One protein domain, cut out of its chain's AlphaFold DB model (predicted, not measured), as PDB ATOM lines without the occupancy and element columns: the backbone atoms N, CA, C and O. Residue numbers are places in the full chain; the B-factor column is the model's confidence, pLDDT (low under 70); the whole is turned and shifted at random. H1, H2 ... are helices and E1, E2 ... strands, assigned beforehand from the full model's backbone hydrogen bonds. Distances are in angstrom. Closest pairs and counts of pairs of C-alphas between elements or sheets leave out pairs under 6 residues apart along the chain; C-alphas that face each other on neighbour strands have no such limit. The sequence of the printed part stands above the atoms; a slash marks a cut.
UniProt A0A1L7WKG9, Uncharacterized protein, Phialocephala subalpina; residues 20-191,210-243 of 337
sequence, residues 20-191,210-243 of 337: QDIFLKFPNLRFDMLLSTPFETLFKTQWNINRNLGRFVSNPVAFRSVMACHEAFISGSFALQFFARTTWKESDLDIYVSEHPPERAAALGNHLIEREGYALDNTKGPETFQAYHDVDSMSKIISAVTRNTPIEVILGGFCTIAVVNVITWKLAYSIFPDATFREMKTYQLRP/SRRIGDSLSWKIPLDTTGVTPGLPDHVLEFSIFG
ATOM      1  N   GLN A  20     -14.671  17.390  57.823       32.88
ATOM      2  CA  GLN A  20     -14.348  17.600  59.242       32.88
ATOM      3  C   GLN A  20     -13.558  16.435  59.883       32.88
ATOM      4  O   GLN A  20     -12.622  16.696  60.640       32.88
ATOM      5  N   ASP A  21     -13.831  15.178  59.517       37.47
ATOM      6  CA  ASP A  21     -13.135  13.992  60.045       37.47
ATOM      7  C   ASP A  21     -11.732  13.776  59.446       37.47
ATOM      8  O   ASP A  21     -10.910  13.047  60.011       37.47
ATOM      9  N   ILE A  22     -11.428  14.417  58.310       40.22
ATOM     10  CA  ILE A  22     -10.108  14.353  57.665       40.22
ATOM     11  C   ILE A  22      -9.112  15.263  58.404       40.22
ATOM     12  O   ILE A  22      -7.970  14.859  58.632       40.22
ATOM     13  N   PHE A  23      -9.540  16.448  58.862       34.75
ATOM     14  CA  PHE A  23      -8.667  17.401  59.572       34.75
ATOM     15  C   PHE A  23      -8.061  16.829  60.865       34.75
ATOM     16  O   PHE A  23      -6.952  17.203  61.237       34.75
ATOM     17  N   LEU A  24      -8.748  15.897  61.537       36.62
ATOM     18  CA  LEU A  24      -8.287  15.306  62.801       36.62
ATOM     19  C   LEU A  24      -7.202  14.221  62.641       36.62
ATOM     20  O   LEU A  24      -6.656  13.771  63.646       36.62
ATOM     21  N   LYS A  25      -6.876  13.787  61.413       37.38
ATOM     22  CA  LYS A  25      -5.959  12.652  61.166       37.38
ATOM     23  C   LYS A  25      -4.622  13.015  60.506       37.38
ATOM     24  O   LYS A  25      -3.716  12.181  60.509       37.38
ATOM     25  N   PHE A  26      -4.463  14.222  59.954       44.31
ATOM     26  CA  PHE A  26      -3.332  14.545  59.064       44.31
ATOM     27  C   PHE A  26      -2.696  15.929  59.328       44.31
ATOM     28  O   PHE A  26      -2.850  16.839  58.516       44.31
ATOM     29  N   PRO A  27      -1.914  16.103  60.413       40.47
ATOM     30  CA  PRO A  27      -1.353  17.407  60.801       40.47
ATOM     31  C   PRO A  27      -0.197  17.926  59.921       40.47
ATOM     32  O   PRO A  27       0.297  19.021  60.172       40.47
ATOM     33  N   ASN A  28       0.263  17.157  58.923       43.22
ATOM     34  CA  ASN A  28       1.518  17.419  58.195       43.22
ATOM     35  C   ASN A  28       1.349  17.830  56.721       43.22
ATOM     36  O   ASN A  28       2.347  18.101  56.056       43.22
ATOM     37  N   LEU A  29       0.120  17.935  56.198       42.06
ATOM     38  CA  LEU A  29      -0.085  18.800  55.033       42.06
ATOM     39  C   LEU A  29      -0.115  20.248  55.524       42.06
ATOM     40  O   LEU A  29      -0.804  20.575  56.488       42.06
ATOM     41  N   ARG A  30       0.623  21.112  54.826       43.62
ATOM     42  CA  ARG A  30       0.624  22.567  55.011       43.62
ATOM     43  C   ARG A  30      -0.820  23.095  55.026       43.62
ATOM     44  O   ARG A  30      -1.497  23.080  53.997       43.62
ATOM     45  N   PHE A  31      -1.285  23.513  56.209       37.78
ATOM     46  CA  PHE A  31      -2.661  23.971  56.484       37.78
ATOM     47  C   PHE A  31      -3.111  25.087  55.521       37.78
ATOM     48  O   PHE A  31      -4.283  25.165  55.159       37.78
ATOM     49  N   ASP A  32      -2.157  25.909  55.081       38.97
ATOM     50  CA  ASP A  32      -2.280  26.975  54.087       38.97
ATOM     51  C   ASP A  32      -2.672  26.485  52.682       38.97
ATOM     52  O   ASP A  32      -3.381  27.198  51.973       38.97
ATOM     53  N   MET A  33      -2.276  25.273  52.273       40.53
ATOM     54  CA  MET A  33      -2.695  24.719  50.982       40.53
ATOM     55  C   MET A  33      -4.113  24.152  51.037       40.53
ATOM     56  O   MET A  33      -4.940  24.547  50.219       40.53
ATOM     57  N   LEU A  34      -4.404  23.256  51.987       42.97
ATOM     58  CA  LEU A  34      -5.630  22.433  52.011       42.97
ATOM     59  C   LEU A  34      -6.951  23.224  51.987       42.97
ATOM     60  O   LEU A  34      -7.951  22.708  51.497       42.97
ATOM     61  N   LEU A  35      -6.957  24.455  52.505       42.34
ATOM     62  CA  LEU A  35      -8.136  25.331  52.572       42.34
ATOM     63  C   LEU A  35      -8.137  26.448  51.511       42.34
ATOM     64  O   LEU A  35      -8.964  27.357  51.563       42.34
ATOM     65  N   SER A  36      -7.211  26.406  50.554       47.03
ATOM     66  CA  SER A  36      -7.100  27.401  49.487       47.03
ATOM     67  C   SER A  36      -7.897  26.990  48.239       47.03
ATOM     68  O   SER A  36      -7.861  25.834  47.815       47.03
ATOM     69  N   THR A  37      -8.570  27.942  47.583       53.44
ATOM     70  CA  THR A  37      -9.275  27.712  46.303       53.44
ATOM     71  C   THR A  37      -8.383  27.078  45.216       53.44
ATOM     72  O   THR A  37      -8.869  26.216  44.472       53.44
ATOM     73  N   PRO A  38      -7.077  27.423  45.119       64.44
ATOM     74  CA  PRO A  38      -6.127  26.686  44.294       64.44
ATOM     75  C   PRO A  38      -6.052  25.189  44.608       64.44
ATOM     76  O   PRO A  38      -6.061  24.408  43.667       64.44
ATOM     77  N   PHE A  39      -6.029  24.753  45.873       65.25
ATOM     78  CA  PHE A  39      -5.942  23.320  46.197       65.25
ATOM     79  C   PHE A  39      -7.178  22.544  45.738       65.25
ATOM     80  O   PHE A  39      -7.025  21.503  45.107       65.25
ATOM     81  N   GLU A  40      -8.392  23.061  45.958       67.38
ATOM     82  CA  GLU A  40      -9.605  22.436  45.407       67.38
ATOM     83  C   GLU A  40      -9.556  22.328  43.878       67.38
ATOM     84  O   GLU A  40      -9.918  21.296  43.309       67.38
ATOM     85  N   THR A  41      -9.080  23.381  43.209       78.25
ATOM     86  CA  THR A  41      -8.917  23.393  41.749       78.25
ATOM     87  C   THR A  41      -7.894  22.351  41.304       78.25
ATOM     88  O   THR A  41      -8.178  21.562  40.404       78.25
ATOM     89  N   LEU A  42      -6.728  22.294  41.952       78.19
ATOM     90  CA  LEU A  42      -5.672  21.315  41.684       78.19
ATOM     91  C   LEU A  42      -6.168  19.886  41.910       78.19
ATOM     92  O   LEU A  42      -5.936  19.030  41.061       78.19
ATOM     93  N   PHE A  43      -6.900  19.639  42.995       79.31
ATOM     94  CA  PHE A  43      -7.467  18.334  43.324       79.31
ATOM     95  C   PHE A  43      -8.461  17.848  42.265       79.31
ATOM     96  O   PHE A  43      -8.378  16.718  41.792       79.31
ATOM     97  N   LYS A  44      -9.356  18.735  41.819       81.69
ATOM     98  CA  LYS A  44     -10.364  18.430  40.793       81.69
ATOM     99  C   LYS A  44      -9.770  18.311  39.379       81.69
ATOM    100  O   LYS A  44     -10.408  17.700  38.521       81.69
ATOM    101  N   THR A  45      -8.564  18.843  39.129       84.25
ATOM    102  CA  THR A  45      -7.954  18.922  37.784       84.25
ATOM    103  C   THR A  45      -6.635  18.160  37.617       84.25
ATOM    104  O   THR A  45      -6.589  17.236  36.808       84.25
ATOM    105  N   GLN A  46      -5.555  18.540  38.304       84.50
ATOM    106  CA  GLN A  46      -4.212  17.964  38.127       84.50
ATOM    107  C   GLN A  46      -4.002  16.706  38.983       84.50
ATOM    108  O   GLN A  46      -3.539  15.695  38.467       84.50
ATOM    109  N   TRP A  47      -4.434  16.721  40.248       87.56
ATOM    110  CA  TRP A  47      -4.410  15.560  41.155       87.56
ATOM    111  C   TRP A  47      -5.675  14.686  41.077       87.56
ATOM    112  O   TRP A  47      -5.909  13.825  41.924       87.56
ATOM    113  N   ASN A  48      -6.484  14.859  40.032       93.44
ATOM    114  CA  ASN A  48      -7.620  13.989  39.760       93.44
ATOM    115  C   ASN A  48      -7.104  12.646  39.218       93.44
ATOM    116  O   ASN A  48      -6.778  12.527  38.035       93.44
ATOM    117  N   ILE A  49      -6.990  11.637  40.085       95.25
ATOM    118  CA  ILE A  49      -6.427  10.329  39.717       95.25
ATOM    119  C   ILE A  49      -7.200   9.655  38.576       95.25
ATOM    120  O   ILE A  49      -6.577   9.098  37.678       95.25
ATOM    121  N   ASN A  50      -8.531   9.783  38.537       95.88
ATOM    122  CA  ASN A  50      -9.349   9.213  37.464       95.88
ATOM    123  C   ASN A  50      -9.029   9.871  36.112       95.88
ATOM    124  O   ASN A  50      -8.893   9.179  35.111       95.88
ATOM    125  N   ARG A  51      -8.825  11.195  36.085       94.50
ATOM    126  CA  ARG A  51      -8.409  11.918  34.870       94.50
ATOM    127  C   ARG A  51      -7.017  11.499  34.379       94.50
ATOM    128  O   ARG A  51      -6.809  11.433  33.175       94.50
ATOM    129  N   ASN A  52      -6.078  11.231  35.289       94.38
ATOM    130  CA  ASN A  52      -4.726  10.787  34.926       94.38
ATOM    131  C   ASN A  52      -4.726   9.330  34.420       94.38
ATOM    132  O   ASN A  52      -4.100   9.031  33.407       94.38
ATOM    133  N   LEU A  53      -5.477   8.444  35.083       95.69
ATOM    134  CA  LEU A  53      -5.671   7.048  34.669       95.69
ATOM    135  C   LEU A  53      -6.452   6.905  33.357       95.69
ATOM    136  O   LEU A  53      -6.218   5.947  32.631       95.69
ATOM    137  N   GLY A  54      -7.308   7.872  33.011       93.69
ATOM    138  CA  GLY A  54      -8.056   7.912  31.746       93.69
ATOM    139  C   GLY A  54      -7.204   8.001  30.468       93.69
ATOM    140  O   GLY A  54      -7.762   8.061  29.380       93.69
ATOM    141  N   ARG A  55      -5.867   8.030  30.589       90.69
ATOM    142  CA  ARG A  55      -4.912   7.784  29.492       90.69
ATOM    143  C   ARG A  55      -4.711   6.296  29.179       90.69
ATOM    144  O   ARG A  55      -4.357   5.968  28.057       90.69
ATOM    145  N   PHE A  56      -4.881   5.435  30.182       93.19
ATOM    146  CA  PHE A  56      -4.518   4.016  30.158       93.19
ATOM    147  C   PHE A  56      -5.736   3.098  30.241       93.19
ATOM    148  O   PHE A  56      -5.712   2.013  29.678       93.19
ATOM    149  N   VAL A  57      -6.788   3.508  30.951       93.94
ATOM    150  CA  VAL A  57      -7.994   2.699  31.168       93.94
ATOM    151  C   VAL A  57      -9.250   3.528  30.911       93.94
ATOM    152  O   VAL A  57      -9.353   4.674  31.356       93.94
ATOM    153  N   SER A  58     -10.216   2.951  30.200       93.94
ATOM    154  CA  SER A  58     -11.504   3.568  29.880       93.94
ATOM    155  C   SER A  58     -12.387   3.741  31.119       93.94
ATOM    156  O   SER A  58     -13.146   4.712  31.198       93.94
ATOM    157  N   ASN A  59     -12.252   2.867  32.129       94.81
ATOM    158  CA  ASN A  59     -12.975   2.974  33.393       94.81
ATOM    159  C   ASN A  59     -12.040   2.998  34.624       94.81
ATOM    160  O   ASN A  59     -11.960   2.025  35.382       94.81
ATOM    161  N   PRO A  60     -11.412   4.156  34.923       96.62
ATOM    162  CA  PRO A  60     -10.548   4.340  36.091       96.62
ATOM    163  C   PRO A  60     -11.167   3.953  37.441       96.62
ATOM    164  O   PRO A  60     -10.435   3.619  38.371       96.62
ATOM    165  N   VAL A  61     -12.497   4.001  37.580       96.50
ATOM    166  CA  VAL A  61     -13.200   3.664  38.830       96.50
ATOM    167  C   VAL A  61     -13.338   2.147  38.991       96.50
ATOM    168  O   VAL A  61     -13.092   1.623  40.080       96.50
ATOM    169  N   ALA A  62     -13.658   1.424  37.912       96.06
ATOM    170  CA  ALA A  62     -13.653  -0.038  37.913       96.06
ATOM    171  C   ALA A  62     -12.228  -0.584  38.097       96.06
ATOM    172  O   ALA A  62     -12.006  -1.414  38.977       96.06
ATOM    173  N   PHE A  63     -11.252  -0.037  37.371       96.50
ATOM    174  CA  PHE A  63      -9.838  -0.385  37.519       96.50
ATOM    175  C   PHE A  63      -9.323  -0.147  38.953       96.50
ATOM    176  O   PHE A  63      -8.755  -1.048  39.571       96.50
ATOM    177  N   ARG A  64      -9.616   1.014  39.564       96.06
ATOM    178  CA  ARG A  64      -9.283   1.272  40.982       96.06
ATOM    179  C   ARG A  64     -10.030   0.366  41.963       96.06
ATOM    180  O   ARG A  64      -9.531   0.158  43.065       96.06
ATOM    181  N   SER A  65     -11.179  -0.195  41.585       95.62
ATOM    182  CA  SER A  65     -11.877  -1.207  42.392       95.62
ATOM    183  C   SER A  65     -11.158  -2.561  42.336       95.62
ATOM    184  O   SER A  65     -11.027  -3.223  43.360       95.62
ATOM    185  N   VAL A  66     -10.592  -2.940  41.183       94.81
ATOM    186  CA  VAL A  66      -9.700  -4.112  41.073       94.81
ATOM    187  C   VAL A  66      -8.429  -3.895  41.903       94.81
ATOM    188  O   VAL A  66      -8.076  -4.756  42.707       94.81
ATOM    189  N   MET A  67      -7.805  -2.711  41.829       94.06
ATOM    190  CA  MET A  67      -6.690  -2.357  42.724       94.06
ATOM    191  C   MET A  67      -7.064  -2.470  44.211       94.06
ATOM    192  O   MET A  67      -6.240  -2.886  45.026       94.06
ATOM    193  N   ALA A  68      -8.295  -2.096  44.576       92.00
ATOM    194  CA  ALA A  68      -8.776  -2.149  45.952       92.00
ATOM    195  C   ALA A  68      -8.983  -3.578  46.465       92.00
ATOM    196  O   ALA A  68      -8.650  -3.846  47.616       92.00
ATOM    197  N   CYS A  69      -9.499  -4.480  45.625       90.81
ATOM    198  CA  CYS A  69      -9.745  -5.883  45.968       90.81
ATOM    199  C   CYS A  69      -8.489  -6.769  45.956       90.81
ATOM    200  O   CYS A  69      -8.499  -7.824  46.582       90.81
ATOM    201  N   HIS A  70      -7.425  -6.365  45.253       89.69
ATOM    202  CA  HIS A  70      -6.244  -7.210  45.015       89.69
ATOM    203  C   HIS A  70      -4.917  -6.589  45.487       89.69
ATOM    204  O   HIS A  70      -3.846  -7.056  45.110       89.69
ATOM    205  N   GLU A  71      -4.992  -5.551  46.327       86.62
ATOM    206  CA  GLU A  71      -3.849  -4.835  46.925       86.62
ATOM    207  C   GLU A  71      -2.809  -4.311  45.912       86.62
ATOM    208  O   GLU A  71      -1.629  -4.178  46.234       86.62
ATOM    209  N   ALA A  72      -3.239  -3.987  44.688       91.56
ATOM    210  CA  ALA A  72      -2.344  -3.496  43.645       91.56
ATOM    211  C   ALA A  72      -2.029  -1.999  43.825       91.56
ATOM    212  O   ALA A  72      -2.925  -1.180  44.064       91.56
ATOM    213  N   PHE A  73      -0.755  -1.630  43.688       92.94
ATOM    214  CA  PHE A  73      -0.257  -0.258  43.826       92.94
ATOM    215  C   PHE A  73       0.343   0.238  42.513       92.94
ATOM    216  O   PHE A  73       1.046  -0.503  41.839       92.94
ATOM    217  N   ILE A  74       0.134   1.508  42.180       96.12
ATOM    218  CA  ILE A  74       0.842   2.173  41.081       96.12
ATOM    219  C   ILE A  74       2.108   2.840  41.624       96.12
ATOM    220  O   ILE A  74       2.086   3.379  42.737       96.12
ATOM    221  N   SER A  75       3.194   2.845  40.852       92.81
ATOM    222  CA  SER A  75       4.445   3.514  41.234       92.81
ATOM    223  C   SER A  75       5.138   4.175  40.030       92.81
ATOM    224  O   SER A  75       4.450   4.640  39.117       92.81
ATOM    225  N   GLY A  76       6.468   4.293  40.063       86.38
ATOM    226  CA  GLY A  76       7.295   4.591  38.894       86.38
ATOM    227  C   GLY A  76       6.998   5.924  38.205       86.38
ATOM    228  O   GLY A  76       6.752   6.954  38.854       86.38
ATOM    229  N   SER A  77       7.044   5.906  36.871       85.12
ATOM    230  CA  SER A  77       6.960   7.109  36.031       85.12
ATOM    231  C   SER A  77       5.628   7.852  36.213       85.12
ATOM    232  O   SER A  77       5.594   9.085  36.308       85.12
ATOM    233  N   PHE A  78       4.521   7.114  36.339       93.50
ATOM    234  CA  PHE A  78       3.180   7.658  36.555       93.50
ATOM    235  C   PHE A  78       3.037   8.319  37.932       93.50
ATOM    236  O   PHE A  78       2.481   9.416  38.051       93.50
ATOM    237  N   ALA A  79       3.546   7.681  38.991       94.25
ATOM    238  CA  ALA A  79       3.429   8.226  40.340       94.25
ATOM    239  C   ALA A  79       4.240   9.522  40.510       94.25
ATOM    240  O   ALA A  79       3.771  10.452  41.172       94.25
ATOM    241  N   LEU A  80       5.411   9.633  39.867       90.19
ATOM    242  CA  LEU A  80       6.164  10.889  39.812       90.19
ATOM    243  C   LEU A  80       5.389  11.986  39.056       90.19
ATOM    244  O   LEU A  80       5.248  13.093  39.582       90.19
ATOM    245  N   GLN A  81       4.832  11.678  37.876       90.00
ATOM    246  CA  GLN A  81       4.020  12.616  37.084       90.00
ATOM    247  C   GLN A  81       2.838  13.191  37.874       90.00
ATOM    248  O   GLN A  81       2.629  14.407  37.866       90.00
ATOM    249  N   PHE A  82       2.099  12.338  38.594       93.50
ATOM    250  CA  PHE A  82       0.943  12.736  39.402       93.50
ATOM    251  C   PHE A  82       1.309  13.804  40.442       93.50
ATOM    252  O   PHE A  82       0.668  14.854  40.515       93.50
ATOM    253  N   PHE A  83       2.369  13.583  41.226       88.62
ATOM    254  CA  PHE A  83       2.813  14.552  42.232       88.62
ATOM    255  C   PHE A  83       3.436  15.811  41.610       88.62
ATOM    256  O   PHE A  83       3.143  16.916  42.074       88.62
ATOM    257  N   ALA A  84       4.208  15.666  40.528       85.06
ATOM    258  CA  ALA A  84       4.757  16.781  39.753       85.06
ATOM    259  C   ALA A  84       3.679  17.610  39.025       85.06
ATOM    260  O   ALA A  84       3.934  18.757  38.656       85.06
ATOM    261  N   ARG A  85       2.466  17.058  38.853       87.38
ATOM    262  CA  ARG A  85       1.331  17.640  38.113       87.38
ATOM    263  C   ARG A  85       1.639  17.867  36.627       87.38
ATOM    264  O   ARG A  85       1.157  18.830  36.027       87.38
ATOM    265  N   THR A  86       2.434  16.966  36.054       84.19
ATOM    266  CA  THR A  86       2.829  16.950  34.637       84.19
ATOM    267  C   THR A  86       2.279  15.711  33.921       84.19
ATOM    268  O   THR A  86       1.650  14.853  34.540       84.19
ATOM    269  N   THR A  87       2.448  15.627  32.604       85.12
ATOM    270  CA  THR A  87       1.941  14.520  31.783       85.12
ATOM    271  C   THR A  87       2.891  14.252  30.624       85.12
ATOM    272  O   THR A  87       3.072  15.103  29.757       85.12
ATOM    273  N   TRP A  88       3.458  13.053  30.594       85.06
ATOM    274  CA  TRP A  88       4.361  12.561  29.559       85.06
ATOM    275  C   TRP A  88       3.592  11.570  28.690       85.06
ATOM    276  O   TRP A  88       3.274  10.481  29.156       85.06
ATOM    277  N   LYS A  89       3.208  11.969  27.468       81.25
ATOM    278  CA  LYS A  89       2.149  11.306  26.671       81.25
ATOM    279  C   LYS A  89       2.335   9.793  26.514       81.25
ATOM    280  O   LYS A  89       1.364   9.058  26.665       81.25
ATOM    281  N   GLU A  90       3.565   9.361  26.262       77.06
ATOM    282  CA  GLU A  90       3.925   7.967  25.964       77.06
ATOM    283  C   GLU A  90       4.556   7.232  27.158       77.06
ATOM    284  O   GLU A  90       5.090   6.140  26.984       77.06
ATOM    285  N   SER A  91       4.534   7.813  28.366       81.88
ATOM    286  CA  SER A  91       4.922   7.062  29.565       81.88
ATOM    287  C   SER A  91       4.023   5.842  29.737       81.88
ATOM    288  O   SER A  91       2.814   5.939  29.511       81.88
ATOM    289  N   ASP A  92       4.580   4.750  30.237       86.50
ATOM    290  CA  ASP A  92       3.818   3.610  30.728       86.50
ATOM    291  C   ASP A  92       3.144   3.885  32.090       86.50
ATOM    292  O   ASP A  92       3.179   4.994  32.643       86.50
ATOM    293  N   LEU A  93       2.443   2.861  32.582       91.62
ATOM    294  CA  LEU A  93       1.828   2.780  33.901       91.62
ATOM    295  C   LEU A  93       2.338   1.522  34.617       91.62
ATOM    296  O   LEU A  93       1.933   0.409  34.278       91.62
ATOM    297  N   ASP A  94       3.190   1.707  35.624       90.19
ATOM    298  CA  ASP A  94       3.686   0.622  36.475       90.19
ATOM    299  C   ASP A  94       2.666   0.247  37.552       90.19
ATOM    300  O   ASP A  94       2.262   1.093  38.356       90.19
ATOM    301  N   ILE A  95       2.297  -1.031  37.616       92.94
ATOM    302  CA  ILE A  95       1.417  -1.608  38.633       92.94
ATOM    303  C   ILE A  95       2.153  -2.750  39.333       92.94
ATOM    304  O   ILE A  95       2.600  -3.693  38.691       92.94
ATOM    305  N   TYR A  96       2.232  -2.706  40.657       90.81
ATOM    306  CA  TYR A  96       2.813  -3.746  41.500       90.81
ATOM    307  C   TYR A  96       1.692  -4.493  42.222       90.81
ATOM    308  O   TYR A  96       0.898  -3.886  42.944       90.81
ATOM    309  N   VAL A  97       1.632  -5.810  42.041       90.06
ATOM    310  CA  VAL A  97       0.630  -6.705  42.642       90.06
ATOM    311  C   VAL A  97       1.328  -7.953  43.179       90.06
ATOM    312  O   VAL A  97       2.336  -8.382  42.621       90.06
ATOM    313  N   SER A  98       0.862  -8.532  44.287       85.00
ATOM    314  CA  SER A  98       1.498  -9.742  44.831       85.00
ATOM    315  C   SER A  98       1.126 -10.989  44.024       85.00
ATOM    316  O   SER A  98      -0.024 -11.144  43.611       85.00
ATOM    317  N   GLU A  99       2.086 -11.901  43.847       80.94
ATOM    318  CA  GLU A  99       1.872 -13.231  43.262       80.94
ATOM    319  C   GLU A  99       1.024 -14.143  44.169       80.94
ATOM    320  O   GLU A  99       0.574 -15.209  43.743       80.94
ATOM    321  N   HIS A 100       0.793 -13.736  45.426       81.00
ATOM    322  CA  HIS A 100       0.048 -14.497  46.421       81.00
ATOM    323  C   HIS A 100      -1.092 -13.686  47.080       81.00
ATOM    324  O   HIS A 100      -0.871 -12.555  47.529       81.00
ATOM    325  N   PRO A 101      -2.301 -14.272  47.206       86.88
ATOM    326  CA  PRO A 101      -2.764 -15.459  46.482       86.88
ATOM    327  C   PRO A 101      -2.928 -15.152  44.967       86.88
ATOM    328  O   PRO A 101      -3.128 -13.990  44.594       86.88
ATOM    329  N   PRO A 102      -2.779 -16.151  44.076       83.75
ATOM    330  CA  PRO A 102      -2.556 -15.940  42.636       83.75
ATOM    331  C   PRO A 102      -3.716 -15.255  41.898       83.75
ATOM    332  O   PRO A 102      -3.508 -14.626  40.857       83.75
ATOM    333  N   GLU A 103      -4.932 -15.303  42.444       88.38
ATOM    334  CA  GLU A 103      -6.085 -14.557  41.944       88.38
ATOM    335  C   GLU A 103      -5.872 -13.035  41.920       88.38
ATOM    336  O   GLU A 103      -6.547 -12.362  41.147       88.38
ATOM    337  N   ARG A 104      -4.927 -12.474  42.693       87.94
ATOM    338  CA  ARG A 104      -4.617 -11.034  42.667       87.94
ATOM    339  C   ARG A 104      -4.057 -10.583  41.317       87.94
ATOM    340  O   ARG A 104      -4.618  -9.688  40.686       87.94
ATOM    341  N   ALA A 105      -2.985 -11.227  40.858       86.88
ATOM    342  CA  ALA A 105      -2.390 -10.946  39.552       86.88
ATOM    343  C   ALA A 105      -3.344 -11.338  38.408       86.88
ATOM    344  O   ALA A 105      -3.514 -10.576  37.456       86.88
ATOM    345  N   ALA A 106      -4.036 -12.478  38.534       89.44
ATOM    346  CA  ALA A 106      -4.992 -12.930  37.526       89.44
ATOM    347  C   ALA A 106      -6.197 -11.982  37.371       89.44
ATOM    348  O   ALA A 106      -6.604 -11.702  36.248       89.44
ATOM    349  N   ALA A 107      -6.754 -11.441  38.459       92.31
ATOM    350  CA  ALA A 107      -7.869 -10.495  38.389       92.31
ATOM    351  C   ALA A 107      -7.469  -9.160  37.744       92.31
ATOM    352  O   ALA A 107      -8.255  -8.595  36.981       92.31
ATOM    353  N   LEU A 108      -6.243  -8.681  37.993       91.81
ATOM    354  CA  LEU A 108      -5.693  -7.512  37.308       91.81
ATOM    355  C   LEU A 108      -5.539  -7.776  35.802       91.81
ATOM    356  O   LEU A 108      -6.077  -7.020  34.995       91.81
ATOM    357  N   GLY A 109      -4.873  -8.871  35.424       90.62
ATOM    358  CA  GLY A 109      -4.668  -9.241  34.021       90.62
ATOM    359  C   GLY A 109      -5.976  -9.464  33.258       90.62
ATOM    360  O   GLY A 109      -6.157  -8.920  32.171       90.62
ATOM    361  N   ASN A 110      -6.929 -10.186  33.855       92.94
ATOM    362  CA  ASN A 110      -8.251 -10.407  33.268       92.94
ATOM    363  C   ASN A 110      -9.030  -9.094  33.109       92.94
ATOM    364  O   ASN A 110      -9.736  -8.932  32.121       92.94
ATOM    365  N   HIS A 111      -8.901  -8.137  34.034       94.19
ATOM    366  CA  HIS A 111      -9.532  -6.827  33.880       94.19
ATOM    367  C   HIS A 111      -8.934  -6.043  32.703       94.19
ATOM    368  O   HIS A 111      -9.687  -5.540  31.869       94.19
ATOM    369  N   LEU A 112      -7.602  -5.989  32.596       92.56
ATOM    370  CA  LEU A 112      -6.923  -5.304  31.493       92.56
ATOM    371  C   LEU A 112      -7.303  -5.899  30.127       92.56
ATOM    372  O   LEU A 112      -7.601  -5.146  29.205       92.56
ATOM    373  N   ILE A 113      -7.372  -7.230  30.016       91.19
ATOM    374  CA  ILE A 113      -7.737  -7.921  28.768       91.19
ATOM    375  C   ILE A 113      -9.248  -7.817  28.479       91.19
ATOM    376  O   ILE A 113      -9.646  -7.346  27.418       91.19
ATOM    377  N   GLU A 114     -10.119  -8.247  29.401       93.25
ATOM    378  CA  GLU A 114     -11.566  -8.371  29.142       93.25
ATOM    379  C   GLU A 114     -12.335  -7.042  29.148       93.25
ATOM    380  O   GLU A 114     -13.459  -6.990  28.643       93.25
ATOM    381  N   ARG A 115     -11.814  -6.006  29.821       92.50
ATOM    382  CA  ARG A 115     -12.547  -4.751  30.086       92.50
ATOM    383  C   ARG A 115     -11.892  -3.532  29.468       92.50
ATOM    384  O   ARG A 115     -12.619  -2.628  29.074       92.50
ATOM    385  N   GLU A 116     -10.567  -3.533  29.371       91.69
ATOM    386  CA  GLU A 116      -9.788  -2.407  28.847       91.69
ATOM    387  C   GLU A 116      -9.082  -2.731  27.512       91.69
ATOM    388  O   GLU A 116      -8.423  -1.865  26.954       91.69
ATOM    389  N   GLY A 117      -9.251  -3.944  26.964       89.69
ATOM    390  CA  GLY A 117      -8.848  -4.308  25.595       89.69
ATOM    391  C   GLY A 117      -7.368  -4.656  25.382       89.69
ATOM    392  O   GLY A 117      -6.965  -4.903  24.246       89.69
ATOM    393  N   TYR A 118      -6.559  -4.707  26.441       90.44
ATOM    394  CA  TYR A 118      -5.113  -4.928  26.344       90.44
ATOM    395  C   TYR A 118      -4.744  -6.350  25.894       90.44
ATOM    396  O   TYR A 118      -5.360  -7.337  26.296       90.44
ATOM    397  N   ALA A 119      -3.646  -6.466  25.146       87.06
ATOM    398  CA  ALA A 119      -2.982  -7.727  24.833       87.06
ATOM    399  C   ALA A 119      -1.753  -7.950  25.735       87.06
ATOM    400  O   ALA A 119      -1.014  -7.017  26.047       87.06
ATOM    401  N   LEU A 120      -1.506  -9.204  26.132       84.44
ATOM    402  CA  LEU A 120      -0.309  -9.604  26.881       84.44
ATOM    403  C   LEU A 120       0.865  -9.854  25.915       84.44
ATOM    404  O   LEU A 120       0.803 -10.760  25.079       84.44
ATOM    405  N   ASP A 121       1.948  -9.086  26.052       78.50
ATOM    406  CA  ASP A 121       3.198  -9.291  25.315       78.50
ATOM    407  C   ASP A 121       4.012 -10.433  25.945       78.50
ATOM    408  O   ASP A 121       4.797 -10.252  26.876       78.50
ATOM    409  N   ASN A 122       3.842 -11.635  25.390       67.94
ATOM    410  CA  ASN A 122       4.573 -12.842  25.792       67.94
ATOM    411  C   ASN A 122       6.062 -12.834  25.366       67.94
ATOM    412  O   ASN A 122       6.740 -13.846  25.541       67.94
ATOM    413  N   THR A 123       6.582 -11.752  24.770       57.59
ATOM    414  CA  THR A 123       7.973 -11.674  24.281       57.59
ATOM    415  C   THR A 123       8.935 -10.946  25.225       57.59
ATOM    416  O   THR A 123      10.147 -11.013  25.012       57.59
ATOM    417  N   LYS A 124       8.433 -10.277  26.277       50.75
ATOM    418  CA  LYS A 124       9.238  -9.417  27.162       50.75
ATOM    419  C   LYS A 124       9.113  -9.768  28.645       50.75
ATOM    420  O   LYS A 124       8.201  -9.308  29.323       50.75
ATOM    421  N   GLY A 125      10.130 -10.455  29.162       47.62
ATOM    422  CA  GLY A 125      10.464 -10.455  30.590       47.62
ATOM    423  C   GLY A 125      10.707 -11.835  31.214       47.62
ATOM    424  O   GLY A 125      10.365 -12.860  30.624       47.62
ATOM    425  N   PRO A 126      11.313 -11.877  32.417       45.88
ATOM    426  CA  PRO A 126      11.226 -13.034  33.303       45.88
ATOM    427  C   PRO A 126       9.807 -13.158  33.890       45.88
ATOM    428  O   PRO A 126       9.040 -12.198  33.877       45.88
ATOM    429  N   GLU A 127       9.491 -14.311  34.487       50.19
ATOM    430  CA  GLU A 127       8.157 -14.690  35.005       50.19
ATOM    431  C   GLU A 127       7.483 -13.666  35.951       50.19
ATOM    432  O   GLU A 127       6.274 -13.725  36.161       50.19
ATOM    433  N   THR A 128       8.245 -12.734  36.531       56.41
ATOM    434  CA  THR A 128       7.778 -11.713  37.484       56.41
ATOM    435  C   THR A 128       7.265 -10.419  36.843       56.41
ATOM    436  O   THR A 128       6.813  -9.537  37.568       56.41
ATOM    437  N   PHE A 129       7.346 -10.248  35.519       63.28
ATOM    438  CA  PHE A 129       6.843  -9.049  34.836       63.28
ATOM    439  C   PHE A 129       5.944  -9.419  33.657       63.28
ATOM    440  O   PHE A 129       6.306 -10.227  32.809       63.28
ATOM    441  N   GLN A 130       4.770  -8.794  33.599       70.06
ATOM    442  CA  GLN A 130       3.772  -8.974  32.551       70.06
ATOM    443  C   GLN A 130       3.550  -7.630  31.853       70.06
ATOM    444  O   GLN A 130       2.988  -6.699  32.436       70.06
ATOM    445  N   ALA A 131       4.022  -7.513  30.613       74.62
ATOM    446  CA  ALA A 131       3.819  -6.327  29.791       74.62
ATOM    447  C   ALA A 131       2.469  -6.412  29.064       74.62
ATOM    448  O   ALA A 131       2.227  -7.330  28.281       74.62
ATOM    449  N   TYR A 132       1.604  -5.434  29.307       77.44
ATOM    450  CA  TYR A 132       0.325  -5.273  28.632       77.44
ATOM    451  C   TYR A 132       0.418  -4.095  27.664       77.44
ATOM    452  O   TYR A 132       0.801  -2.989  28.048       77.44
ATOM    453  N   HIS A 133       0.047  -4.330  26.412       80.62
ATOM    454  CA  HIS A 133       0.004  -3.317  25.365       80.62
ATOM    455  C   HIS A 133      -1.439  -3.109  24.906       80.62
ATOM    456  O   HIS A 133      -2.165  -4.081  24.689       80.62
ATOM    457  N   ASP A 134      -1.855  -1.850  24.793       73.69
ATOM    458  CA  ASP A 134      -3.109  -1.500  24.132       73.69
ATOM    459  C   ASP A 134      -3.009  -1.903  22.646       73.69
ATOM    460  O   ASP A 134      -1.937  -1.851  22.040       73.69
ATOM    461  N   VAL A 135      -4.115  -2.376  22.075       65.00
ATOM    462  CA  VAL A 135      -4.197  -2.782  20.666       65.00
ATOM    463  C   VAL A 135      -4.521  -1.582  19.770       65.00
ATOM    464  O   VAL A 135      -4.086  -1.546  18.619       65.00
ATOM    465  N   ASP A 136      -5.234  -0.586  20.306       65.81
ATOM    466  CA  ASP A 136      -5.717   0.593  19.579       65.81
ATOM    467  C   ASP A 136      -4.902   1.872  19.885       65.81
ATOM    468  O   ASP A 136      -5.122   2.914  19.258       65.81
ATOM    469  N   SER A 137      -3.937   1.830  20.817       67.44
ATOM    470  CA  SER A 137      -3.065   2.973  21.131       67.44
ATOM    471  C   SER A 137      -1.636   2.584  21.536       67.44
ATOM    472  O   SER A 137      -1.309   1.420  21.738       67.44
ATOM    473  N   MET A 138      -0.760   3.586  21.672       67.06
ATOM    474  CA  MET A 138       0.629   3.412  22.134       67.06
ATOM    475  C   MET A 138       0.739   3.223  23.662       67.06
ATOM    476  O   MET A 138       1.847   3.196  24.201       67.06
ATOM    477  N   SER A 139      -0.388   3.124  24.376       75.25
ATOM    478  CA  SER A 139      -0.422   2.948  25.827       75.25
ATOM    479  C   SER A 139       0.104   1.575  26.247       75.25
ATOM    480  O   SER A 139      -0.266   0.531  25.706       75.25
ATOM    481  N   LYS A 140       0.959   1.580  27.268       80.69
ATOM    482  CA  LYS A 140       1.584   0.389  27.840       80.69
ATOM    483  C   LYS A 140       1.372   0.377  29.349       80.69
ATOM    484  O   LYS A 140       1.565   1.388  30.023       80.69
ATOM    485  N   ILE A 141       1.010  -0.784  29.875       79.31
ATOM    486  CA  ILE A 141       0.877  -1.049  31.306       79.31
ATOM    487  C   ILE A 141       1.878  -2.152  31.660       79.31
ATOM    488  O   ILE A 141       1.908  -3.198  31.013       79.31
ATOM    489  N   ILE A 142       2.703  -1.939  32.684       75.12
ATOM    490  CA  ILE A 142       3.616  -2.966  33.200       75.12
ATOM    491  C   ILE A 142       3.042  -3.488  34.512       75.12
ATOM    492  O   ILE A 142       2.929  -2.745  35.482       75.12
ATOM    493  N   SER A 143       2.701  -4.774  34.558       77.88
ATOM    494  CA  SER A 143       2.314  -5.457  35.792       77.88
ATOM    495  C   SER A 143       3.525  -6.198  36.363       77.88
ATOM    496  O   SER A 143       3.961  -7.221  35.832       77.88
ATOM    497  N   ALA A 144       4.088  -5.667  37.445       73.88
ATOM    498  CA  ALA A 144       5.097  -6.321  38.262       73.88
ATOM    499  C   ALA A 144       4.410  -7.279  39.247       73.88
ATOM    500  O   ALA A 144       3.734  -6.857  40.192       73.88
ATOM    501  N   VAL A 145       4.596  -8.578  39.026       73.88
ATOM    502  CA  VAL A 145       4.072  -9.663  39.858       73.88
ATOM    503  C   VAL A 145       5.111  -9.991  40.932       73.88
ATOM    504  O   VAL A 145       6.213 -10.463  40.652       73.88
ATOM    505  N   THR A 146       4.782  -9.661  42.179       72.19
ATOM    506  CA  THR A 146       5.737  -9.557  43.290       72.19
ATOM    507  C   THR A 146       5.639 -10.727  44.269       72.19
ATOM    508  O   THR A 146       4.577 -10.999  44.826       72.19
ATOM    509  N   ARG A 147       6.771 -11.402  44.514       70.38
ATOM    510  CA  ARG A 147       6.880 -12.482  45.517       70.38
ATOM    511  C   ARG A 147       6.638 -11.977  46.937       70.38
ATOM    512  O   ARG A 147       5.901 -12.573  47.717       70.38
ATOM    513  N   ASN A 148       7.256 -10.840  47.241       73.50
ATOM    514  CA  ASN A 148       7.130 -10.147  48.516       73.50
ATOM    515  C   ASN A 148       6.014  -9.091  48.414       73.50
ATOM    516  O   ASN A 148       5.318  -9.002  47.401       73.50
ATOM    517  N   THR A 149       5.813  -8.274  49.453       80.81
ATOM    518  CA  THR A 149       4.762  -7.241  49.395       80.81
ATOM    519  C   THR A 149       5.063  -6.192  48.308       80.81
ATOM    520  O   THR A 149       6.226  -5.803  48.151       80.81
ATOM    521  N   PRO A 150       4.051  -5.658  47.589       86.19
ATOM    522  CA  PRO A 150       4.267  -4.641  46.558       86.19
ATOM    523  C   PRO A 150       5.047  -3.413  47.052       86.19
ATOM    524  O   PRO A 150       5.900  -2.896  46.338       86.19
ATOM    525  N   ILE A 151       4.818  -2.972  48.296       86.31
ATOM    526  CA  ILE A 151       5.553  -1.845  48.895       86.31
ATOM    527  C   ILE A 151       7.038  -2.156  49.126       86.31
ATOM    528  O   ILE A 151       7.883  -1.295  48.898       86.31
ATOM    529  N   GLU A 152       7.373  -3.373  49.548       80.25
ATOM    530  CA  GLU A 152       8.760  -3.798  49.745       80.25
ATOM    531  C   GLU A 152       9.508  -3.853  48.410       80.25
ATOM    532  O   GLU A 152      10.618  -3.329  48.304       80.25
ATOM    533  N   VAL A 153       8.867  -4.395  47.367       78.00
ATOM    534  CA  VAL A 153       9.444  -4.425  46.017       78.00
ATOM    535  C   VAL A 153       9.557  -3.025  45.414       78.00
ATOM    536  O   VAL A 153      10.532  -2.774  44.723       78.00
ATOM    537  N   ILE A 154       8.654  -2.084  45.702       82.50
ATOM    538  CA  ILE A 154       8.823  -0.682  45.281       82.50
ATOM    539  C   ILE A 154      10.035  -0.047  45.984       82.50
ATOM    540  O   ILE A 154      10.948   0.447  45.322       82.50
ATOM    541  N   LEU A 155      10.079  -0.080  47.321       79.62
ATOM    542  CA  LEU A 155      11.116   0.599  48.113       79.62
ATOM    543  C   LEU A 155      12.519   0.012  47.898       79.62
ATOM    544  O   LEU A 155      13.493   0.759  47.897       79.62
ATOM    545  N   GLY A 156      12.619  -1.309  47.721       68.56
ATOM    546  CA  GLY A 156      13.865  -2.018  47.418       68.56
ATOM    547  C   GLY A 156      14.117  -2.253  45.923       68.56
ATOM    548  O   GLY A 156      15.099  -2.915  45.575       68.56
ATOM    549  N   GLY A 157      13.235  -1.777  45.038       64.81
ATOM    550  CA  GLY A 157      13.243  -2.066  43.597       64.81
ATOM    551  C   GLY A 157      13.799  -0.952  42.726       64.81
ATOM    552  O   GLY A 157      14.614  -1.216  41.846       64.81
ATOM    553  N   PHE A 158      13.367   0.284  42.965       69.50
ATOM    554  CA  PHE A 158      13.742   1.409  42.112       69.50
ATOM    555  C   PHE A 158      15.166   1.916  42.368       69.50
ATOM    556  O   PHE A 158      15.682   1.889  43.486       69.50
ATOM    557  N   CYS A 159      15.787   2.456  41.318       61.84
ATOM    558  CA  CYS A 159      17.135   3.012  41.376       61.84
ATOM    559  C   CYS A 159      17.230   4.319  42.190       61.84
ATOM    560  O   CYS A 159      18.271   4.553  42.804       61.84
ATOM    561  N   THR A 160      16.180   5.156  42.272       70.44
ATOM    562  CA  THR A 160      16.233   6.460  42.979       70.44
ATOM    563  C   THR A 160      14.954   6.842  43.748       70.44
ATOM    564  O   THR A 160      13.866   6.333  43.476       70.44
ATOM    565  N   ILE A 161      15.055   7.798  44.686       75.38
ATOM    566  CA  ILE A 161      13.917   8.279  45.506       75.38
ATOM    567  C   ILE A 161      12.779   8.955  44.718       75.38
ATOM    568  O   ILE A 161      11.703   9.179  45.275       75.38
ATOM    569  N   ALA A 162      12.998   9.328  43.454       79.69
ATOM    570  CA  ALA A 162      12.001  10.047  42.664       79.69
ATOM    571  C   ALA A 162      10.834   9.151  42.218       79.69
ATOM    572  O   ALA A 162       9.721   9.642  42.049       79.69
ATOM    573  N   VAL A 163      11.073   7.848  42.062       82.06
ATOM    574  CA  VAL A 163      10.122   6.887  41.470       82.06
ATOM    575  C   VAL A 163       9.442   5.969  42.493       82.06
ATOM    576  O   VAL A 163       8.359   5.466  42.215       82.06
ATOM    577  N   VAL A 164       9.946   5.874  43.731       86.88
ATOM    578  CA  VAL A 164       9.293   5.137  44.844       86.88
ATOM    579  C   VAL A 164       8.008   5.789  45.391       86.88
ATOM    580  O   VAL A 164       7.552   5.455  46.483       86.88
ATOM    581  N   ASN A 165       7.416   6.752  44.680       92.81
ATOM    582  CA  ASN A 165       6.102   7.291  45.034       92.81
ATOM    583  C   ASN A 165       5.035   6.203  44.808       92.81
ATOM    584  O   ASN A 165       5.119   5.451  43.841       92.81
ATOM    585  N   VAL A 166       4.029   6.113  45.681       94.50
ATOM    586  CA  VAL A 166       3.058   5.002  45.685       94.50
ATOM    587  C   VAL A 166       1.637   5.534  45.599       94.50
ATOM    588  O   VAL A 166       1.218   6.324  46.443       94.50
ATOM    589  N   ILE A 167       0.859   5.073  44.624       95.94
ATOM    590  CA  ILE A 167      -0.557   5.411  44.475       95.94
ATOM    591  C   ILE A 167      -1.394   4.148  44.679       95.94
ATOM    592  O   ILE A 167      -1.427   3.240  43.854       95.94
ATOM    593  N   THR A 168      -2.083   4.099  45.817       93.62
ATOM    594  CA  THR A 168      -3.080   3.067  46.135       93.62
ATOM    595  C   THR A 168      -4.455   3.478  45.605       93.62
ATOM    596  O   THR A 168      -4.663   4.629  45.223       93.62
ATOM    597  N   TRP A 169      -5.449   2.590  45.680       93.31
ATOM    598  CA  TRP A 169      -6.827   2.917  45.294       93.31
ATOM    599  C   TRP A 169      -7.442   4.124  46.038       93.31
ATOM    600  O   TRP A 169      -8.354   4.747  45.496       93.31
ATOM    601  N   LYS A 170      -6.960   4.481  47.243       89.75
ATOM    602  CA  LYS A 170      -7.525   5.550  48.105       89.75
ATOM    603  C   LYS A 170      -6.574   6.688  48.484       89.75
ATOM    604  O   LYS A 170      -7.037   7.747  48.894       89.75
ATOM    605  N   LEU A 171      -5.264   6.472  48.410       91.19
ATOM    606  CA  LEU A 171      -4.234   7.389  48.911       91.19
ATOM    607  C   LEU A 171      -3.011   7.354  47.994       91.19
ATOM    608  O   LEU A 171      -2.488   6.274  47.712       91.19
ATOM    609  N   ALA A 172      -2.538   8.531  47.594       92.88
ATOM    610  CA  ALA A 172      -1.221   8.714  46.999       92.88
ATOM    611  C   ALA A 172      -0.220   9.158  48.075       92.88
ATOM    612  O   ALA A 172      -0.480  10.100  48.828       92.88
ATOM    613  N   TYR A 173       0.938   8.504  48.117       92.50
ATOM    614  CA  TYR A 173       2.045   8.755  49.032       92.50
ATOM    615  C   TYR A 173       3.277   9.190  48.243       92.50
ATOM    616  O   TYR A 173       3.713   8.476  47.339       92.50
ATOM    617  N   SER A 174       3.885  10.312  48.629       90.88
ATOM    618  CA  SER A 174       5.275  10.573  48.264       90.88
ATOM    619  C   SER A 174       6.173  10.274  49.452       90.88
ATOM    620  O   SER A 174       5.919  10.738  50.569       90.88
ATOM    621  N   ILE A 175       7.214   9.479  49.220       88.75
ATOM    622  CA  ILE A 175       8.099   9.007  50.289       88.75
ATOM    623  C   ILE A 175       9.164  10.060  50.624       88.75
ATOM    624  O   ILE A 175       9.493  10.232  51.797       88.75
ATOM    625  N   PHE A 176       9.629  10.826  49.629       83.81
ATOM    626  CA  PHE A 176      10.703  11.824  49.765       83.81
ATOM    627  C   PHE A 176      10.377  13.198  49.138       83.81
ATOM    628  O   PHE A 176      11.220  13.784  48.458       83.81
ATOM    629  N   PRO A 177       9.175  13.760  49.361       80.12
ATOM    630  CA  PRO A 177       8.665  14.896  48.592       80.12
ATOM    631  C   PRO A 177       9.491  16.180  48.721       80.12
ATOM    632  O   PRO A 177       9.582  16.954  47.773       80.12
ATOM    633  N   ASP A 178      10.099  16.409  49.887       73.00
ATOM    634  CA  ASP A 178      10.949  17.575  50.138       73.00
ATOM    635  C   ASP A 178      12.179  17.590  49.218       73.00
ATOM    636  O   ASP A 178      12.537  18.644  48.695       73.00
ATOM    637  N   ALA A 179      12.773  16.422  48.961       71.44
ATOM    638  CA  ALA A 179      13.839  16.282  47.979       71.44
ATOM    639  C   ALA A 179      13.257  16.337  46.556       71.44
ATOM    640  O   ALA A 179      13.604  17.229  45.783       71.44
ATOM    641  N   THR A 180      12.304  15.453  46.242       74.75
ATOM    642  CA  THR A 180      11.823  15.237  44.868       74.75
ATOM    643  C   THR A 180      11.070  16.432  44.266       74.75
ATOM    644  O   THR A 180      11.197  16.676  43.074       74.75
ATOM    645  N   PHE A 181      10.286  17.188  45.046       76.88
ATOM    646  CA  PHE A 181       9.371  18.219  44.513       76.88
ATOM    647  C   PHE A 181       9.602  19.640  45.034       76.88
ATOM    648  O   PHE A 181       9.075  20.581  44.441       76.88
ATOM    649  N   ARG A 182      10.337  19.822  46.141       67.62
ATOM    650  CA  ARG A 182      10.690  21.163  46.649       67.62
ATOM    651  C   ARG A 182      12.126  21.534  46.312       67.62
ATOM    652  O   ARG A 182      12.362  22.627  45.813       67.62
ATOM    653  N   GLU A 183      13.074  20.660  46.630       62.53
ATOM    654  CA  GLU A 183      14.499  20.899  46.374       62.53
ATOM    655  C   GLU A 183      14.918  20.507  44.954       62.53
ATOM    656  O   GLU A 183      16.005  20.886  44.532       62.53
ATOM    657  N   MET A 184      14.052  19.790  44.225       67.50
ATOM    658  CA  MET A 184      14.319  19.227  42.899       67.50
ATOM    659  C   MET A 184      15.618  18.407  42.901       67.50
ATOM    660  O   MET A 184      16.530  18.626  42.105       67.50
ATOM    661  N   LYS A 185      15.684  17.423  43.812       63.88
ATOM    662  CA  LYS A 185      16.767  16.433  43.909       63.88
ATOM    663  C   LYS A 185      16.241  14.998  43.966       63.88
ATOM    664  O   LYS A 185      15.277  14.720  44.676       63.88
ATOM    665  N   THR A 186      16.913  14.084  43.263       68.50
ATOM    666  CA  THR A 186      16.864  12.651  43.587       68.50
ATOM    667  C   THR A 186      18.192  12.208  44.176       68.50
ATOM    668  O   THR A 186      19.215  12.874  44.049       68.50
ATOM    669  N   TYR A 187      18.127  11.064  44.831       69.38
ATOM    670  CA  TYR A 187      19.195  10.368  45.513       69.38
ATOM    671  C   TYR A 187      19.029   8.900  45.163       69.38
ATOM    672  O   TYR A 187      17.908   8.380  45.110       69.38
ATOM    673  N   GLN A 188      20.147   8.251  44.885       64.56
ATOM    674  CA  GLN A 188      20.178   6.854  44.503       64.56
ATOM    675  C   GLN A 188      19.803   5.970  45.709       64.56
ATOM    676  O   GLN A 188      20.300   6.185  46.815       64.56
ATOM    677  N   LEU A 189      18.889   5.017  45.507       60.31
ATOM    678  CA  LEU A 189      18.391   4.091  46.534       60.31
ATOM    679  C   LEU A 189      19.037   2.713  46.430       60.31
ATOM    680  O   LEU A 189      19.448   2.148  47.441       60.31
ATOM    681  N   ARG A 190      19.165   2.190  45.208       49.28
ATOM    682  CA  ARG A 190      19.993   1.016  44.935       49.28
ATOM    683  C   ARG A 190      21.409   1.482  44.622       49.28
ATOM    684  O   ARG A 190      21.578   2.115  43.579       49.28
ATOM    685  N   PRO A 191      22.423   1.193  45.455       42.78
ATOM    686  CA  PRO A 191      23.805   1.426  45.049       42.78
ATOM    687  C   PRO A 191      24.108   0.620  43.785       42.78
ATOM    688  O   PRO A 191      23.470  -0.402  43.523       42.78
ATOM    689  N   SER A 210      14.329   3.998  61.630       69.31
ATOM    690  CA  SER A 210      13.347   3.576  60.634       69.31
ATOM    691  C   SER A 210      12.198   4.575  60.462       69.31
ATOM    692  O   SER A 210      11.537   4.964  61.428       69.31
ATOM    693  N   ARG A 211      11.928   4.944  59.209       81.81
ATOM    694  CA  ARG A 211      10.761   5.721  58.787       81.81
ATOM    695  C   ARG A 211       9.542   4.823  58.601       81.81
ATOM    696  O   ARG A 211       9.646   3.599  58.570       81.81
ATOM    697  N   ARG A 212       8.365   5.435  58.466       82.25
ATOM    698  CA  ARG A 212       7.094   4.723  58.268       82.25
ATOM    699  C   ARG A 212       6.361   5.305  57.070       82.25
ATOM    700  O   ARG A 212       6.351   6.521  56.890       82.25
ATOM    701  N   ILE A 213       5.716   4.466  56.263       82.12
ATOM    702  CA  ILE A 213       4.928   4.961  55.130       82.12
ATOM    703  C   ILE A 213       3.822   5.881  55.654       82.12
ATOM    704  O   ILE A 213       3.044   5.518  56.536       82.12
ATOM    705  N   GLY A 214       3.800   7.119  55.157       78.44
ATOM    706  CA  GLY A 214       2.872   8.127  55.655       78.44
ATOM    707  C   GLY A 214       3.224   8.727  57.022       78.44
ATOM    708  O   GLY A 214       2.308   9.139  57.742       78.44
ATOM    709  N   ASP A 215       4.502   8.762  57.404       80.69
ATOM    710  CA  ASP A 215       5.002   9.591  58.511       80.69
ATOM    711  C   ASP A 215       4.931  11.108  58.204       80.69
ATOM    712  O   ASP A 215       4.349  11.540  57.207       80.69
ATOM    713  N   SER A 216       5.477  11.941  59.094       78.94
ATOM    714  CA  SER A 216       5.481  13.407  58.969       78.94
ATOM    715  C   SER A 216       6.407  13.961  57.881       78.94
ATOM    716  O   SER A 216       6.350  15.158  57.610       78.94
ATOM    717  N   LEU A 217       7.243  13.122  57.265       78.94
ATOM    718  CA  LEU A 217       8.167  13.496  56.190       78.94
ATOM    719  C   LEU A 217       7.638  13.077  54.805       78.94
ATOM    720  O   LEU A 217       8.247  13.406  53.788       78.94
ATOM    721  N   SER A 218       6.499  12.377  54.756       82.88
ATOM    722  CA  SER A 218       5.777  12.012  53.534       82.88
ATOM    723  C   SER A 218       4.599  12.940  53.234       82.88
ATOM    724  O   SER A 218       3.865  13.361  54.127       82.88
ATOM    725  N   TRP A 219       4.336  13.175  51.946       86.44
ATOM    726  CA  TRP A 219       3.064  13.751  51.500       86.44
ATOM    727  C   TRP A 219       2.031  12.635  51.365       86.44
ATOM    728  O   TRP A 219       2.348  11.559  50.857       86.44
ATOM    729  N   LYS A 220       0.792  12.911  51.782       86.50
ATOM    730  CA  LYS A 220      -0.361  12.013  51.639       86.50
ATOM    731  C   LYS A 220      -1.534  12.758  51.019       86.50
ATOM    732  O   LYS A 220      -2.133  13.606  51.674       86.50
ATOM    733  N   ILE A 221      -1.868  12.437  49.774       85.44
ATOM    734  CA  ILE A 221      -3.034  12.996  49.085       85.44
ATOM    735  C   ILE A 221      -4.156  11.945  49.142       85.44
ATOM    736  O   ILE A 221      -4.011  10.885  48.524       85.44
ATOM    737  N   PRO A 222      -5.257  12.183  49.886       85.25
ATOM    738  CA  PRO A 222      -6.441  11.330  49.817       85.25
ATOM    739  C   PRO A 222      -7.063  11.466  48.429       85.25
ATOM    740  O   PRO A 222      -7.173  12.570  47.908       85.25
ATOM    741  N   LEU A 223      -7.447  10.354  47.817       89.19
ATOM    742  CA  LEU A 223      -8.008  10.323  46.469       89.19
ATOM    743  C   LEU A 223      -9.536  10.300  46.535       89.19
ATOM    744  O   LEU A 223     -10.111   9.785  47.490       89.19
ATOM    745  N   ASP A 224     -10.203  10.805  45.498       89.12
ATOM    746  CA  ASP A 224     -11.655  10.663  45.371       89.12
ATOM    747  C   ASP A 224     -12.024   9.181  45.187       89.12
ATOM    748  O   ASP A 224     -11.730   8.588  44.147       89.12
ATOM    749  N   THR A 225     -12.619   8.560  46.205       91.31
ATOM    750  CA  THR A 225     -13.066   7.156  46.193       91.31
ATOM    751  C   THR A 225     -14.527   6.991  45.767       91.31
ATOM    752  O   THR A 225     -15.075   5.900  45.912       91.31
ATOM    753  N   THR A 226     -15.183   8.036  45.251       91.62
ATOM    754  CA  THR A 226     -16.586   7.965  44.811       91.62
ATOM    755  C   THR A 226     -16.770   6.869  43.756       91.62
ATOM    756  O   THR A 226     -16.131   6.886  42.707       91.62
ATOM    757  N   GLY A 227     -17.641   5.899  44.050       92.25
ATOM    758  CA  GLY A 227     -17.930   4.756  43.176       92.25
ATOM    759  C   GLY A 227     -16.877   3.638  43.162       92.25
ATOM    760  O   GLY A 227     -17.104   2.636  42.490       92.25
ATOM    761  N   VAL A 228     -15.759   3.766  43.887       93.62
ATOM    762  CA  VAL A 228     -14.758   2.691  44.005       93.62
ATOM    763  C   VAL A 228     -15.237   1.666  45.033       93.62
ATOM    764  O   VAL A 228     -15.460   2.017  46.192       93.62
ATOM    765  N   THR A 229     -15.356   0.399  44.637       92.50
ATOM    766  CA  THR A 229     -15.652  -0.697  45.571       92.50
ATOM    767  C   THR A 229     -14.416  -0.971  46.433       92.50
ATOM    768  O   THR A 229     -13.369  -1.302  45.876       92.50
ATOM    769  N   PRO A 230     -14.488  -0.845  47.770       82.44
ATOM    770  CA  PRO A 230     -13.352  -1.123  48.639       82.44
ATOM    771  C   PRO A 230     -13.157  -2.633  48.822       82.44
ATOM    772  O   PRO A 230     -14.103  -3.351  49.145       82.44
ATOM    773  N   GLY A 231     -11.918  -3.104  48.695       71.69
ATOM    774  CA  GLY A 231     -11.532  -4.423  49.192       71.69
ATOM    775  C   GLY A 231     -11.287  -4.427  50.702       71.69
ATOM    776  O   GLY A 231     -11.076  -3.380  51.326       71.69
ATOM    777  N   LEU A 232     -11.276  -5.627  51.283       67.25
ATOM    778  CA  LEU A 232     -10.679  -5.868  52.596       67.25
ATOM    779  C   LEU A 232      -9.150  -5.751  52.454       67.25
ATOM    780  O   LEU A 232      -8.588  -6.466  51.630       67.25
ATOM    781  N   PRO A 233      -8.470  -4.859  53.198       58.50
ATOM    782  CA  PRO A 233      -7.014  -4.813  53.198       58.50
ATOM    783  C   PRO A 233      -6.465  -5.945  54.070       58.50
ATOM    784  O   PRO A 233      -6.728  -5.978  55.276       58.50
ATOM    785  N   ASP A 234      -5.667  -6.829  53.479       49.38
ATOM    786  CA  ASP A 234      -4.918  -7.860  54.201       49.38
ATOM    787  C   ASP A 234      -3.740  -7.232  54.968       49.38
ATOM    788  O   ASP A 234      -3.336  -7.730  56.021       49.38
ATOM    789  N   HIS A 235      -3.227  -6.085  54.497       58.12
ATOM    790  CA  HIS A 235      -2.257  -5.271  55.227       58.12
ATOM    791  C   HIS A 235      -2.591  -3.769  55.240       58.12
ATOM    792  O   HIS A 235      -3.075  -3.175  54.276       58.12
ATOM    793  N   VAL A 236      -2.282  -3.098  56.357       67.75
ATOM    794  CA  VAL A 236      -2.404  -1.637  56.467       67.75
ATOM    795  C   VAL A 236      -1.050  -1.000  56.166       67.75
ATOM    796  O   VAL A 236      -0.189  -0.921  57.036       67.75
ATOM    797  N   LEU A 237      -0.894  -0.500  54.939       76.81
ATOM    798  CA  LEU A 237       0.329   0.128  54.415       76.81
ATOM    799  C   LEU A 237       0.973   1.178  55.352       76.81
ATOM    800  O   LEU A 237       2.192   1.276  55.421       76.81
ATOM    801  N   GLU A 238       0.186   1.930  56.129       75.50
ATOM    802  CA  GLU A 238       0.703   2.914  57.103       75.50
ATOM    803  C   GLU A 238       1.357   2.294  58.362       75.50
ATOM    804  O   GLU A 238       1.802   3.028  59.245       75.50
ATOM    805  N   PHE A 239       1.427   0.963  58.467       80.19
ATOM    806  CA  PHE A 239       2.259   0.238  59.438       80.19
ATOM    807  C   PHE A 239       3.574  -0.273  58.828       80.19
ATOM    808  O   PHE A 239       4.445  -0.706  59.580       80.19
ATOM    809  N   SER A 240       3.759  -0.197  57.504       82.19
ATOM    810  CA  SER A 240       5.025  -0.549  56.856       82.19
ATOM    811  C   SER A 240       6.128   0.422  57.285       82.19
ATOM    812  O   SER A 240       6.000   1.645  57.160       82.19
ATOM    813  N   ILE A 241       7.219  -0.142  57.801       82.81
ATOM    814  CA  ILE A 241       8.388   0.563  58.328       82.81
ATOM    815  C   ILE A 241       9.585   0.235  57.432       82.81
ATOM    816  O   ILE A 241       9.791  -0.924  57.085       82.81
ATOM    817  N   PHE A 242      10.370   1.248  57.070       81.94
ATOM    818  CA  PHE A 242      11.533   1.119  56.194       81.94
ATOM    819  C   PHE A 242      12.732   1.889  56.757       81.94
ATOM    820  O   PHE A 242      12.583   2.955  57.356       81.94
ATOM    821  N   GLY A 243      13.933   1.342  56.586       71.50
ATOM    822  CA  GLY A 243      15.187   2.033  56.886       71.50
ATOM    823  C   GLY A 243      15.807   2.625  55.622       71.50
ATOM    824  O   GLY A 243      15.500   2.188  54.516       71.50
TER     825      GLY A 243
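AT A GLANCE: This is residues 20 to 191 and 210 to 243 of the 337 residues of an uncharacterized protein of Phialocephala subalpina (UniProt A0A1L7WKG9). A twisted four-stranded sheet, E1, E4, E3 and E2, makes one end of the domain, with the long helix H7 along one face, H5 side by side with H7, and the short H8 on the other face. H6 lies between the edge strand E1 and a small ribbon, E5 and E6, while H3, H2 and H1 trail off towards the far end. The printed part has 206 residues with nine named helices and six named strands, in the order H1 H2 H3 H4 H5 H6 E1 H7 E2 E3 E4 H8 E5 H9 E6; the class is mixed, helices and strands, with under half of the residues in named elements. The large sheet is mixed, the ribbon antiparallel; the whole is compact, with a radius of gyration of the C-alphas of 16.6 A and spans of 48 by 37 by 33 A.

IN THESE COORDINATES: Find C-alpha 93 at (1.828, 2.780, 33.901), where E1 begins, residues 93 to 98, 16.6 A. Beside it look for E4, residues 140 to 146, 18.8 A, then E3, 129 to 133, and E2, 119 to 121. H7, residues 103 to 116, runs 18.2 A from (-6.085, -14.557, 41.944). Before the sheet come H1, 20 to 23, H2, 31 to 34, H3, 37 to 45, H4, 49 to 53, H5, 60 to 69, 14.2 A, and H6, 76 to 84; after it come H8, 150 to 155, E5, 171 to 174, H9, 177 to 183, and E6, 219 to 222, ending at (-6.441, 11.330, 49.817).

HOW THE PARTS SIT: E1 and E4 are parallel, with N 95 and O 142 at 2.8 A; E2, E3 and E4 form a meander, each the antiparallel neighbour of the one before, with N 132 and O 141 at 2.8 A and N 121 and O 131 at 2.9 A. E1, H7 and E2 form a split strand-helix-strand unit, E4 and E3 between its strands, with a right-handed crossover. H7 runs along the strands over E4 and E3, at a height over the sheet of 9.3 A. H8, on the opposite face, stands up from the sheet over E1. H5 touches H7 at a shallow tilt of 13 degrees, opposite ways; the C-alphas of Val 66 and Leu 108 come closest, 6.5 A. H4 touches H5, closest at C-alphas 50 and 60, 5.2 A. H6 only grazes the sheet with residues 76 to 79; it is close to H9 but not clearly touching, C-alphas 84 and 181 closest at 6.8 A. In the ribbon N 172 and O 221 are 2.9 A apart. H3 is close to H2 and H4 but not clearly touching; H1 and H2 are apart. Every O i to N i+4 pair is within hydrogen-bond range in H3 to H8; H9 has 1 of 3, and 1 of 4 O i to N i+3 pairs; H1 and H2 are too short for O i to N i+4 pairs.

THE WHOLE: The C-alphas of Gln 20 and Thr 123 are farthest apart, 50.8 A. Residues 192 to 209 are not printed, a gap of 18.9 A between C-alphas 191 and 210, within the link from H9 to E6. The link from H8 to E5 is long. Look for pLDDT under 70 in 53 residues, among them 20 to 40 and 182 to 191.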